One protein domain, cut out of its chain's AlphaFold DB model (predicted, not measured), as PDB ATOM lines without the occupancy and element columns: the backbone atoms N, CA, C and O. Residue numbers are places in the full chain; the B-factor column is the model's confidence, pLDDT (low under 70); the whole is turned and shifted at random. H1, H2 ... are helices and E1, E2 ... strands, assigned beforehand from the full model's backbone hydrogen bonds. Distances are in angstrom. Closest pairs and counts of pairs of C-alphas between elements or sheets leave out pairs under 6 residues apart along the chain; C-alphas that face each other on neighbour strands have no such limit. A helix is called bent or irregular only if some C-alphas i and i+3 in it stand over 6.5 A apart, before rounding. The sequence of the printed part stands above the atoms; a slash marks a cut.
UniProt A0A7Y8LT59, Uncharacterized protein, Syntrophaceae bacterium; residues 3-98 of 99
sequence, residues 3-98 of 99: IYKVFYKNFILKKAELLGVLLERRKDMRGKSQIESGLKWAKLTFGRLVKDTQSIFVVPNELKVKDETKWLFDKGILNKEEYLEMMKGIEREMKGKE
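AT A GLANCE: This is residues 3 to 98 of the 99 residues of an uncharacterized protein of Syntrophaceae bacterium (UniProt A0A7Y8LT59). A strongly twisted antiparallel sheet of three strands, ordered E2 E1 E3, has H1 packed on one face and H2 on the opposite face, while H3 only grazes it. The printed part has 96 residues, in the order E1 E2 H1 E3 H2 H3; it is mixed and compact, radius of gyration of the C-alphas 13.0 A, spans 39 by 28 by 21 A.

IN THESE COORDINATES: E1, residues 3 to 10, begins at C-alpha 3 (167.685, 162.436, 213.488). E2, residues 15 to 24, 25.4 A, bends by 54 degrees at residue 20. H1, residues 34 to 49, 22.6 A, is irregular: C-alphas 45 and 48 are 7.5 A apart. E3 is residues 56 to 60, H2 68 to 74. H3, residues 80 to 96, 24.4 A, ends at C-alpha 96 (166.248, 152.185, 231.034).

HOW THE PARTS SIT: Hairpin E1 and E2 has N 6 and O 20 at 2.8 A, within hydrogen-bond range; E1 and E3 have N 5 and O 59 at 2.8 A. E2, H1 and E3 make a split strand-helix-strand unit, E1 between its same-way strands, crossover right-handed. The closest C-alphas of H1 and E3, Leu 39 and Val 58, are 6.0 A apart. H2's height over the sheet is 6.7 A, over none of its strands. Every O i to N i+4 pair is within range in H3, 10 of 12 in H1, 2 of 3 in H2.

THE WHOLE: The printed part has no cut and no long link. The pLDDT is under 70 at residues 27, 63 to 80, 82 and 94 to 98.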
ATOM      1  N   ILE A   3     167.814 161.050 213.931       89.25
ATOM      2  CA  ILE A   3     167.685 162.436 213.488       89.25
ATOM      3  C   ILE A   3     168.293 163.300 214.579       89.25
ATOM      4  O   ILE A   3     167.915 163.163 215.740       89.25
ATOM      5  N   TYR A   4     169.197 164.197 214.210       89.31
ATOM      6  CA  TYR A   4     169.780 165.167 215.125       89.31
ATOM      7  C   TYR A   4     169.477 166.575 214.644       89.31
ATOM      8  O   TYR A   4     169.688 166.893 213.475       89.31
ATOM      9  N   LYS A   5     169.060 167.446 215.552       90.31
ATOM     10  CA  LYS A   5     169.138 168.889 215.339       90.31
ATOM     11  C   LYS A   5     170.543 169.347 215.694       90.31
ATOM     12  O   LYS A   5     171.083 168.956 216.727       90.31
ATOM     13  N   VAL A   6     171.151 170.127 214.814       90.50
ATOM     14  CA  VAL A   6     172.529 170.593 214.956       90.50
ATOM     15  C   VAL A   6     172.510 172.076 215.255       90.50
ATOM     16  O   VAL A   6     171.899 172.850 214.522       90.50
ATOM     17  N   PHE A   7     173.216 172.469 216.304       89.25
ATOM     18  CA  PHE A   7     173.252 173.844 216.768       89.25
ATOM     19  C   PHE A   7     174.685 174.357 216.862       89.25
ATOM     20  O   PHE A   7     175.629 173.596 217.086       89.25
ATOM     21  N   TYR A   8     174.821 175.671 216.734       88.88
ATOM     22  CA  TYR A   8     176.027 176.424 217.022       88.88
ATOM     23  C   TYR A   8     175.809 177.293 218.251       88.88
ATOM     24  O   TYR A   8     174.847 178.060 218.327       88.88
ATOM     25  N   LYS A   9     176.716 177.193 219.219       85.12
ATOM     26  CA  LYS A   9     176.694 178.047 220.398       85.12
ATOM     27  C   LYS A   9     177.321 179.406 220.090       85.12
ATOM     28  O   LYS A   9     178.535 179.534 219.973       85.12
ATOM     29  N   ASN A  10     176.495 180.445 220.041       79.19
ATOM     30  CA  ASN A  10     176.955 181.822 219.973       79.19
ATOM     31  C   ASN A  10     177.203 182.354 221.393       79.19
ATOM     32  O   ASN A  10     176.276 182.765 222.095       79.19
ATOM     33  N   PHE A  11     178.468 182.339 221.826       73.44
ATOM     34  CA  PHE A  11     178.872 182.812 223.156       73.44
ATOM     35  C   PHE A  11     178.630 184.310 223.379       73.44
ATOM     36  O   PHE A  11     178.371 184.712 224.511       73.44
ATOM     37  N   ILE A  12     178.673 185.120 222.316       73.81
ATOM     38  CA  ILE A  12     178.471 186.574 222.397       73.81
ATOM     39  C   ILE A  12     177.007 186.869 222.715       73.81
ATOM     40  O   ILE A  12     176.698 187.626 223.630       73.81
ATOM     41  N   LEU A  13     176.097 186.230 221.979       74.62
ATOM     42  CA  LEU A  13     174.658 186.442 222.137       74.62
ATOM     43  C   LEU A  13     174.029 185.549 223.213       74.62
ATOM     44  O   LEU A  13     172.838 185.691 223.479       74.62
ATOM     45  N   LYS A  14     174.805 184.629 223.807       73.00
ATOM     46  CA  LYS A  14     174.328 183.572 224.715       73.00
ATOM     47  C   LYS A  14     173.121 182.824 224.129       73.00
ATOM     48  O   LYS A  14     172.131 182.585 224.813       73.00
ATOM     49  N   LYS A  15     173.198 182.500 222.835       74.81
ATOM     50  CA  LYS A  15     172.124 181.851 222.068       74.81
ATOM     51  C   LYS A  15     172.657 180.670 221.279       74.81
ATOM     52  O   LYS A  15     173.828 180.630 220.913       74.81
ATOM     53  N   ALA A  16     171.789 179.692 221.050       81.25
ATOM     54  CA  ALA A  16     172.080 178.562 220.191       81.25
ATOM     55  C   ALA A  16     171.360 178.791 218.872       81.25
ATOM     56  O   ALA A  16     170.146 178.990 218.841       81.25
ATOM     57  N   GLU A  17     172.131 178.788 217.801       86.38
ATOM     58  CA  GLU A  17     171.643 178.986 216.448       86.38
ATOM     59  C   GLU A  17     171.502 177.618 215.789       86.38
ATOM     60  O   GLU A  17     172.440 176.820 215.795       86.38
ATOM     61  N   LEU A  18     170.319 177.315 215.256       88.38
ATOM     62  CA  LEU A  18     170.094 176.069 214.533       88.38
ATOM     63  C   LEU A  18     170.860 176.121 213.204       88.38
ATOM     64  O   LEU A  18     170.562 176.949 212.350       88.38
ATOM     65  N   LEU A  19     171.819 175.213 213.026       91.62
ATOM     66  CA  LEU A  19     172.559 175.054 211.771       91.62
ATOM     67  C   LEU A  19     171.810 174.167 210.773       91.62
ATOM     68  O   LEU A  19     171.966 174.325 209.566       91.62
ATOM     69  N   GLY A  20     171.016 173.214 211.269       92.69
ATOM     70  CA  GLY A  20     170.218 172.323 210.432       92.69
ATOM     71  C   GLY A  20     169.900 170.989 211.095       92.69
ATOM     72  O   GLY A  20     169.997 170.832 212.313       92.69
ATOM     73  N   VAL A  21     169.518 170.016 210.269       93.31
ATOM     74  CA  VAL A  21     169.182 168.653 210.695       93.31
ATOM     75  C   VAL A  21     170.155 167.667 210.059       93.31
ATOM     76  O   VAL A  21     170.399 167.705 208.855       93.31
ATOM     77  N   LEU A  22     170.699 166.768 210.874       93.25
ATOM     78  CA  LEU A  22     171.551 165.665 210.456       93.25
ATOM     79  C   LEU A  22     170.763 164.354 210.526       93.25
ATOM     80  O   LEU A  22     170.216 164.001 211.569       93.25
ATOM     81  N   LEU A  23     170.757 163.612 209.421       90.88
ATOM     82  CA  LEU A  23     170.136 162.295 209.328       90.88
ATOM     83  C   LEU A  23     171.210 161.201 209.311       90.88
ATOM     84  O   LEU A  23     171.918 161.037 208.317       90.88
ATOM     85  N   GLU A  24     171.301 160.409 210.377       88.12
ATOM     86  CA  GLU A  24     172.198 159.254 210.443       88.12
ATOM     87  C   GLU A  24     171.422 157.962 210.132       88.12
ATOM     88  O   GLU A  24     170.569 157.494 210.892       88.12
ATOM     89  N   ARG A  25     171.697 157.383 208.954       84.25
ATOM     90  CA  ARG A  25     170.991 156.189 208.445       84.25
ATOM     91  C   ARG A  25     171.563 154.858 208.935       84.25
ATOM     92  O   ARG A  25     170.888 153.837 208.839       84.25
ATOM     93  N   ARG A  26     172.799 154.853 209.426       80.19
ATOM     94  CA  ARG A  26     173.493 153.633 209.865       80.19
ATOM     95  C   ARG A  26     172.868 153.068 211.142       80.19
ATOM     96  O   ARG A  26     172.474 153.822 212.026       80.19
ATOM     97  N   LYS A  27     172.765 151.735 211.202       67.44
ATOM     98  CA  LYS A  27     172.300 150.984 212.382       67.44
ATOM     99  C   LYS A  27     173.421 150.748 213.395       67.44
ATOM    100  O   LYS A  27     173.141 150.694 214.586       67.44
ATOM    101  N   ASP A  28     174.667 150.611 212.936       77.06
ATOM    102  CA  ASP A  28     175.822 150.456 213.817       77.06
ATOM    103  C   ASP A  28     176.441 151.809 214.197       77.06
ATOM    104  O   ASP A  28     176.602 152.722 213.379       77.06
ATOM    105  N   MET A  29     176.809 151.931 215.474       75.44
ATOM    106  CA  MET A  29     177.507 153.106 216.001       75.44
ATOM    107  C   MET A  29     179.020 152.893 216.124       75.44
ATOM    108  O   MET A  29     179.734 153.783 216.578       75.44
ATOM    109  N   ARG A  30     179.529 151.730 215.683       79.69
ATOM    110  CA  ARG A  30     180.948 151.326 215.755       79.69
ATOM    111  C   ARG A  30     181.572 151.538 217.140       79.69
ATOM    112  O   ARG A  30     182.670 152.072 217.255       79.69
ATOM    113  N   GLY A  31     180.830 151.176 218.185       82.88
ATOM    114  CA  GLY A  31     181.257 151.337 219.577       82.88
ATOM    115  C   GLY A  31     181.139 152.758 220.139       82.88
ATOM    116  O   GLY A  31     181.552 152.974 221.272       82.88
ATOM    117  N   LYS A  32     180.580 153.716 219.389       84.19
ATOM    118  CA  LYS A  32     180.300 155.078 219.870       84.19
ATOM    119  C   LYS A  32     178.893 155.210 220.433       84.19
ATOM    120  O   LYS A  32     177.991 154.474 220.030       84.19
ATOM    121  N   SER A  33     178.692 156.197 221.301       84.94
ATOM    122  CA  SER A  33     177.342 156.609 221.688       84.94
ATOM    123  C   SER A  33     176.615 157.333 220.545       84.94
ATOM    124  O   SER A  33     177.231 157.729 219.541       84.94
ATOM    125  N   GLN A  34     175.295 157.511 220.676       83.38
ATOM    126  CA  GLN A  34     174.522 158.233 219.666       83.38
ATOM    127  C   GLN A  34     175.011 159.671 219.530       83.38
ATOM    128  O   GLN A  34     175.121 160.191 218.420       83.38
ATOM    129  N   ILE A  35     175.373 160.284 220.649       83.62
ATOM    130  CA  ILE A  35     175.874 161.654 220.707       83.62
ATOM    131  C   ILE A  35     177.268 161.789 220.127       83.62
ATOM    132  O   ILE A  35     177.518 162.705 219.348       83.62
ATOM    133  N   GLU A  36     178.180 160.875 220.441       87.50
ATOM    134  CA  GLU A  36     179.538 160.923 219.897       87.50
ATOM    135  C   GLU A  36     179.557 160.762 218.374       87.50
ATOM    136  O   GLU A  36     180.344 161.418 217.679       87.50
ATOM    137  N   SER A  37     178.696 159.887 217.845       89.00
ATOM    138  CA  SER A  37     178.533 159.730 216.400       89.00
ATOM    139  C   SER A  37     177.914 160.980 215.782       89.00
ATOM    140  O   SER A  37     178.510 161.562 214.871       89.00
ATOM    141  N   GLY A  38     176.788 161.448 216.333       89.56
ATOM    142  CA  GLY A  38     176.091 162.642 215.860       89.56
ATOM    143  C   GLY A  38     176.994 163.874 215.863       89.56
ATOM    144  O   GLY A  38     177.074 164.584 214.865       89.56
ATOM    145  N   LEU A  39     177.768 164.085 216.931       90.38
ATOM    146  CA  LEU A  39     178.711 165.195 217.051       90.38
ATOM    147  C   LEU A  39     179.832 165.111 216.012       90.38
ATOM    148  O   LEU A  39     180.180 166.120 215.394       90.38
ATOM    149  N   LYS A  40     180.399 163.916 215.787       91.69
ATOM    150  CA  LYS A  40     181.427 163.717 214.756       91.69
ATOM    151  C   LYS A  40     180.890 164.101 213.377       91.69
ATOM    152  O   LYS A  40     181.549 164.843 212.652       91.69
ATOM    153  N   TRP A  41     179.707 163.614 213.018       92.44
ATOM    154  CA  TRP A  41     179.094 163.894 211.720       92.44
ATOM    155  C   TRP A  41     178.642 165.344 211.573       92.44
ATOM    156  O   TRP A  41     178.831 165.933 210.509       92.44
ATOM    157  N   ALA A  42     178.120 165.950 212.637       93.38
ATOM    158  CA  ALA A  42     177.749 167.355 212.650       93.38
ATOM    159  C   ALA A  42     178.962 168.256 212.402       93.38
ATOM    160  O   ALA A  42     178.900 169.139 211.552       93.38
ATOM    161  N   LYS A  43     180.100 167.988 213.055       93.94
ATOM    162  CA  LYS A  43     181.344 168.738 212.812       93.94
ATOM    163  C   LYS A  43     181.852 168.581 211.380       93.94
ATOM    164  O   LYS A  43     182.277 169.564 210.784       93.94
ATOM    165  N   LEU A  44     181.774 167.377 210.810       93.50
ATOM    166  CA  LEU A  44     182.169 167.141 209.415       93.50
ATOM    167  C   LEU A  44     181.247 167.848 208.410       93.50
ATOM    168  O   LEU A  44     181.727 168.346 207.397       93.50
ATOM    169  N   THR A  45     179.945 167.901 208.693       94.75
ATOM    170  CA  THR A  45     178.930 168.429 207.764       94.75
ATOM    171  C   THR A  45     178.796 169.950 207.863       94.75
ATOM    172  O   THR A  45     178.795 170.641 206.850       94.75
ATOM    173  N   PHE A  46     178.721 170.481 209.085       94.75
ATOM    174  CA  PHE A  46     178.422 171.890 209.360       94.75
ATOM    175  C   PHE A  46     179.649 172.699 209.791       94.75
ATOM    176  O   PHE A  46     179.564 173.918 209.904       94.75
ATOM    177  N   GLY A  47     180.808 172.066 210.005       93.25
ATOM    178  CA  GLY A  47     182.005 172.744 210.513       93.25
ATOM    179  C   GLY A  47     182.492 173.902 209.643       93.25
ATOM    180  O   GLY A  47     183.044 174.862 210.163       93.25
ATOM    181  N   ARG A  48     182.233 173.854 208.331       94.00
ATOM    182  CA  ARG A  48     182.573 174.938 207.394       94.00
ATOM    183  C   ARG A  48     181.671 176.171 207.518       94.00
ATOM    184  O   ARG A  48     182.019 177.213 206.982       94.00
ATOM    185  N   LEU A  49     180.521 176.053 208.184       92.06
ATOM    186  CA  LEU A  49     179.541 177.135 208.337       92.06
ATOM    187  C   LEU A  49     179.778 177.980 209.593       92.06
ATOM    188  O   LEU A  49     179.089 178.974 209.801       92.06
ATOM    189  N   VAL A  50     180.725 177.587 210.445       88.56
ATOM    190  CA  VAL A  50     180.953 178.209 211.750       88.56
ATOM    191  C   VAL A  50     182.415 178.584 211.935       88.56
ATOM    192  O   VAL A  50     183.308 177.973 211.354       88.56
ATOM    193  N   LYS A  51     182.667 179.584 212.784       87.81
ATOM    194  CA  LYS A  51     184.032 180.028 213.109       87.81
ATOM    195  C   LYS A  51     184.768 179.045 214.018       87.81
ATOM    196  O   LYS A  51     185.974 178.883 213.881       87.81
ATOM    197  N   ASP A  52     184.044 178.394 214.926       88.94
ATOM    198  CA  ASP A  52     184.591 177.393 215.838       88.94
ATOM    199  C   ASP A  52     183.757 176.108 215.811       88.94
ATOM    200  O   ASP A  52     182.587 176.073 216.190       88.94
ATOM    201  N   THR A  53     184.386 175.016 215.388       89.94
ATOM    202  CA  THR A  53     183.739 173.701 215.316       89.94
ATOM    203  C   THR A  53     183.542 173.054 216.686       89.94
ATOM    204  O   THR A  53     182.732 172.132 216.803       89.94
ATOM    205  N   GLN A  54     184.249 173.496 217.734       87.25
ATOM    206  CA  GLN A  54     184.033 173.001 219.100       87.25
ATOM    207  C   GLN A  54     182.729 173.521 219.704       87.25
ATOM    208  O   GLN A  54     182.144 172.845 220.544       87.25
ATOM    209  N   SER A  55     182.235 174.649 219.198       87.56
ATOM    210  CA  SER A  55     180.948 175.245 219.557       87.56
ATOM    211  C   SER A  55     179.734 174.561 218.913       87.56
ATOM    212  O   SER A  55     178.597 174.957 219.177       87.56
ATOM    213  N   ILE A  56     179.944 173.548 218.062       90.69
ATOM    214  CA  ILE A  56     178.864 172.728 217.502       90.69
ATOM    215  C   ILE A  56     178.429 171.683 218.526       90.69
ATOM    216  O   ILE A  56     179.264 170.959 219.070       90.69
ATOM    217  N   PHE A  57     177.119 171.529 218.699       87.56
ATOM    218  CA  PHE A  57     176.522 170.441 219.469       87.56
ATOM    219  C   PHE A  57     175.266 169.895 218.774       87.56
ATOM    220  O   PHE A  57     174.738 170.495 217.836       87.56
ATOM    221  N   VAL A  58     174.813 168.719 219.209       88.06
ATOM    222  CA  VAL A  58     173.687 168.006 218.590       88.06
ATOM    223  C   VAL A  58     172.599 167.681 219.606       88.06
ATOM    224  O   VAL A  58     172.865 167.497 220.786       88.06
ATOM    225  N   VAL A  59     171.355 167.580 219.169       84.81
ATOM    226  CA  VAL A  59     170.257 167.087 220.003       84.81
ATOM    227  C   VAL A  59     169.536 166.005 219.208       84.81
ATOM    228  O   VAL A  59     168.990 166.315 218.146       84.81
ATOM    229  N   PRO A  60     169.570 164.733 219.643       84.00
ATOM    230  CA  PRO A  60     168.744 163.685 219.058       84.00
ATOM    231  C   PRO A  60     167.271 164.085 219.112       84.00
ATOM    232  O   PRO A  60     166.795 164.562 220.130       84.00
ATOM    233  N   ASN A  61     166.520 163.858 218.044       80.56
ATOM    234  CA  ASN A  61     165.105 164.227 217.984       80.56
ATOM    235  C   ASN A  61     164.214 163.337 218.877       80.56
ATOM    236  O   ASN A  61     163.072 163.677 219.166       80.56
ATOM    237  N   GLU A  62     164.729 162.182 219.302       71.56
ATOM    238  CA  GLU A  62     164.072 161.257 220.239       71.56
ATOM    239  C   GLU A  62     163.996 161.839 221.659       71.56
ATOM    240  O   GLU A  62     163.114 161.491 222.448       71.56
ATOM    241  N   LEU A  63     164.881 162.789 221.962       68.00
ATOM    242  CA  LEU A  63     164.816 163.606 223.155       68.00
ATOM    243  C   LEU A  63     163.666 164.603 223.010       68.00
ATOM    244  O   LEU A  63     163.833 165.692 222.469       68.00
ATOM    245  N   LYS A  64     162.483 164.237 223.520       60.25
ATOM    246  CA  LYS A  64     161.318 165.132 223.666       60.25
ATOM    247  C   LYS A  64     161.572 166.208 224.731       60.25
ATOM    248  O   LYS A  64     160.836 166.319 225.712       60.25
ATOM    249  N   VAL A  65     162.636 166.986 224.573       59.19
ATOM    250  CA  VAL A  65     162.959 168.104 225.453       59.19
ATOM    251  C   VAL A  65     162.060 169.263 225.036       59.19
ATOM    252  O   VAL A  65     162.185 169.798 223.937       59.19
ATOM    253  N   LYS A  66     161.097 169.625 225.888       51.94
ATOM    254  CA  LYS A  66     160.315 170.854 225.701       51.94
ATOM    255  C   LYS A  66     161.291 172.035 225.729       51.94
ATOM    256  O   LYS A  66     162.026 172.177 226.699       51.94
ATOM    257  N   ASP A  67     161.301 172.831 224.660       61.12
ATOM    258  CA  ASP A  67     162.270 173.911 224.422       61.12
ATOM    259  C   ASP A  67     163.741 173.459 224.522       61.12
ATOM    260  O   ASP A  67     164.497 173.878 225.400       61.12
ATOM    261  N   GLU A  68     164.157 172.616 223.570       61.34
ATOM    262  CA  GLU A  68     165.531 172.104 223.391       61.34
ATOM    263  C   GLU A  68     166.604 173.189 223.554       61.34
ATOM    264  O   GLU A  68     167.642 172.962 224.172       61.34
ATOM    265  N   THR A  69     166.338 174.386 223.031       58.97
ATOM    266  CA  THR A  69     167.238 175.536 223.091       58.97
ATOM    267  C   THR A  69     167.337 176.091 224.507       58.97
ATOM    268  O   THR A  69     168.439 176.261 225.015       58.97
ATOM    269  N   LYS A  70     166.203 176.347 225.169       60.09
ATOM    270  CA  LYS A  70     166.157 176.963 226.503       60.09
ATOM    271  C   LYS A  70     166.702 176.026 227.575       60.09
ATOM    272  O   LYS A  70     167.474 176.458 228.417       60.09
ATOM    273  N   TRP A  71     166.378 174.739 227.494       64.31
ATOM    274  CA  TRP A  71     166.828 173.736 228.455       64.31
ATOM    275  C   TRP A  71     168.359 173.576 228.485       64.31
ATOM    276  O   TRP A  71     168.946 173.449 229.560       64.31
ATOM    277  N   LEU A  72     169.026 173.666 227.326       63.69
ATOM    278  CA  LEU A  72     170.493 173.658 227.240       63.69
ATOM    279  C   LEU A  72     171.133 174.905 227.875       63.69
ATOM    280  O   LEU A  72     172.227 174.815 228.436       63.69
ATOM    281  N   PHE A  73     170.455 176.057 227.808       61.53
ATOM    282  CA  PHE A  73     170.898 177.298 228.453       61.53
ATOM    283  C   PHE A  73     170.608 177.321 229.953       61.53
ATOM    284  O   PHE A  73     171.491 177.700 230.720       61.53
ATOM    285  N   ASP A  74     169.422 176.881 230.376       57.88
ATOM    286  CA  ASP A  74     169.000 176.841 231.783       57.88
ATOM    287  C   ASP A  74     169.902 175.911 232.610       57.88
ATOM    288  O   ASP A  74     170.181 176.179 233.777       57.88
ATOM    289  N   LYS A  75     170.422 174.842 231.993       61.22
ATOM    290  CA  LYS A  75     171.409 173.938 232.605       61.22
ATOM    291  C   LYS A  75     172.831 174.504 232.648       61.22
ATOM    292  O   LYS A  75     173.716 173.832 233.166       61.22
ATOM    293  N   GLY A  76     173.061 175.705 232.111       54.50
ATOM    294  CA  GLY A  76     174.362 176.366 232.157       54.50
ATOM    295  C   GLY A  76     175.461 175.574 231.458       54.50
ATOM    296  O   GLY A  76     176.600 175.635 231.899       54.50
ATOM    297  N   ILE A  77     175.138 174.827 230.395       60.81
ATOM    298  CA  ILE A  77     176.116 173.989 229.692       60.81
ATOM    299  C   ILE A  77     177.110 174.901 228.985       60.81
ATOM    300  O   ILE A  77     176.854 175.431 227.894       60.81
ATOM    301  N   LEU A  78     178.241 175.147 229.635       55.09
ATOM    302  CA  LEU A  78     179.229 176.123 229.214       55.09
ATOM    303  C   LEU A  78     180.301 175.485 228.330       55.09
ATOM    304  O   LEU A  78     180.755 176.154 227.397       55.09
ATOM    305  N   ASN A  79     180.593 174.197 228.534       63.16
ATOM    306  CA  ASN A  79     181.650 173.456 227.841       63.16
ATOM    307  C   ASN A  79     181.201 172.071 227.311       63.16
ATOM    308  O   ASN A  79     180.076 171.611 227.520       63.16
ATOM    309  N   LYS A  80     182.095 171.432 226.547       65.81
ATOM    310  CA  LYS A  80     181.863 170.152 225.863       65.81
ATOM    311  C   LYS A  80     181.712 168.999 226.858       65.81
ATOM    312  O   LYS A  80     180.941 168.079 226.605       65.81
ATOM    313  N   GLU A  81     182.452 169.036 227.957       71.62
ATOM    314  CA  GLU A  81     182.485 168.002 228.987       71.62
ATOM    315  C   GLU A  81     181.146 167.921 229.732       71.62
ATOM    316  O   GLU A  81     180.564 166.841 229.822       71.62
ATOM    317  N   GLU A  82     180.603 169.061 230.167       67.88
ATOM    318  CA  GLU A  82     179.280 169.170 230.803       67.88
ATOM    319  C   GLU A  82     178.164 168.674 229.886       67.88
ATOM    320  O   GLU A  82     177.281 167.925 230.310       67.88
ATOM    321  N   TYR A  83     178.227 169.056 228.609       73.38
ATOM    322  CA  TYR A  83     177.292 168.576 227.599       73.38
ATOM    323  C   TYR A  83     177.354 167.047 227.478       73.38
ATOM    324  O   TYR A  83     176.322 166.380 227.517       73.38
ATOM    325  N   LEU A  84     178.556 166.475 227.356       71.94
ATOM    326  CA  LEU A  84     178.730 165.030 227.203       71.94
ATOM    327  C   LEU A  84     178.254 164.258 228.437       71.94
ATOM    328  O   LEU A  84     177.568 163.252 228.277       71.94
ATOM    329  N   GLU A  85     178.573 164.714 229.649       76.69
ATOM    330  CA  GLU A  85     178.116 164.066 230.886       76.69
ATOM    331  C   GLU A  85     176.595 164.112 231.033       76.69
ATOM    332  O   GLU A  85     175.958 163.093 231.312       76.69
ATOM    333  N   MET A  86     175.984 165.263 230.752       74.25
ATOM    334  CA  MET A  86     174.532 165.390 230.776       74.25
ATOM    335  C   MET A  86     173.869 164.454 229.760       74.25
ATOM    336  O   MET A  86     172.911 163.751 230.090       74.25
ATOM    337  N   MET A  87     174.385 164.412 228.531       76.06
ATOM    338  CA  MET A  87     173.804 163.564 227.498       76.06
ATOM    339  C   MET A  87     174.027 162.072 227.768       76.06
ATOM    340  O   MET A  87     173.141 161.281 227.465       76.06
ATOM    341  N   LYS A  88     175.140 161.675 228.402       78.50
ATOM    342  CA  LYS A  88     175.331 160.297 228.892       78.50
ATOM    343  C   LYS A  88     174.270 159.914 229.923       78.50
ATOM    344  O   LYS A  88     173.760 158.797 229.875       78.50
ATOM    345  N   GLY A  89     173.946 160.815 230.856       74.81
ATOM    346  CA  GLY A  89     172.874 160.598 231.834       74.81
ATOM    347  C   GLY A  89     171.533 160.344 231.146       74.81
ATOM    348  O   GLY A  89     170.849 159.367 231.439       74.81
ATOM    349  N   ILE A  90     171.225 161.152 230.139       73.06
ATOM    350  CA  ILE A  90     170.001 161.029 229.348       73.06
ATOM    351  C   ILE A  90     169.970 159.751 228.507       73.06
ATOM    352  O   ILE A  90     168.963 159.051 228.502       73.06
ATOM    353  N   GLU A  91     171.064 159.405 227.825       72.31
ATOM    354  CA  GLU A  91     171.165 158.149 227.072       72.31
ATOM    355  C   GLU A  91     170.948 156.934 227.993       72.31
ATOM    356  O   GLU A  91     170.338 155.950 227.574       72.31
ATOM    357  N   ARG A  92     171.404 156.987 229.256       77.75
ATOM    358  CA  ARG A  92     171.127 155.938 230.255       77.75
ATOM    359  C   ARG A  92     169.648 155.881 230.634       77.75
ATOM    360  O   ARG A  92     169.089 154.789 230.666       77.75
ATOM    361  N   GLU A  93     169.011 157.023 230.887       71.62
ATOM    362  CA  GLU A  93     167.573 157.084 231.189       71.62
ATOM    363  C   GLU A  93     166.707 156.584 230.025       71.62
ATOM    364  O   GLU A  93     165.698 155.921 230.252       71.62
ATOM    365  N   MET A  94     167.102 156.870 228.780       67.25
ATOM    366  CA  MET A  94     166.414 156.371 227.587       67.25
ATOM    367  C   MET A  94     166.545 154.850 227.463       67.25
ATOM    368  O   MET A  94     165.535 154.177 227.288       67.25
ATOM    369  N   LYS A  95     167.752 154.300 227.655       66.75
ATOM    370  CA  LYS A  95     167.975 152.842 227.657       66.75
ATOM    371  C   LYS A  95     167.211 152.116 228.766       66.75
ATOM    372  O   LYS A  95     166.813 150.976 228.576       66.75
ATOM    373  N   GLY A  96     167.006 152.758 229.917       60.28
ATOM    374  CA  GLY A  96     166.248 152.185 231.034       60.28
ATOM    375  C   GLY A  96     164.729 152.164 230.833       60.28
ATOM    376  O   GLY A  96     164.046 151.456 231.561       60.28
ATOM    377  N   LYS A  97     164.190 152.925 229.870       53.72
ATOM    378  CA  LYS A  97     162.749 152.969 229.551       53.72
ATOM    379  C   LYS A  97     162.338 152.012 228.426       53.72
ATOM    380  O   LYS A  97     161.151 151.915 228.132       53.72
ATOM    381  N   GLU A  98     163.299 151.340 227.796       49.88
ATOM    382  CA  GLU A  98     163.072 150.311 226.770       49.88
ATOM    383  C   GLU A  98     163.022 148.880 227.353       49.88
ATOM    384  O   GLU A  98     162.963 147.921 226.583       49.88
TER     385      GLU A  98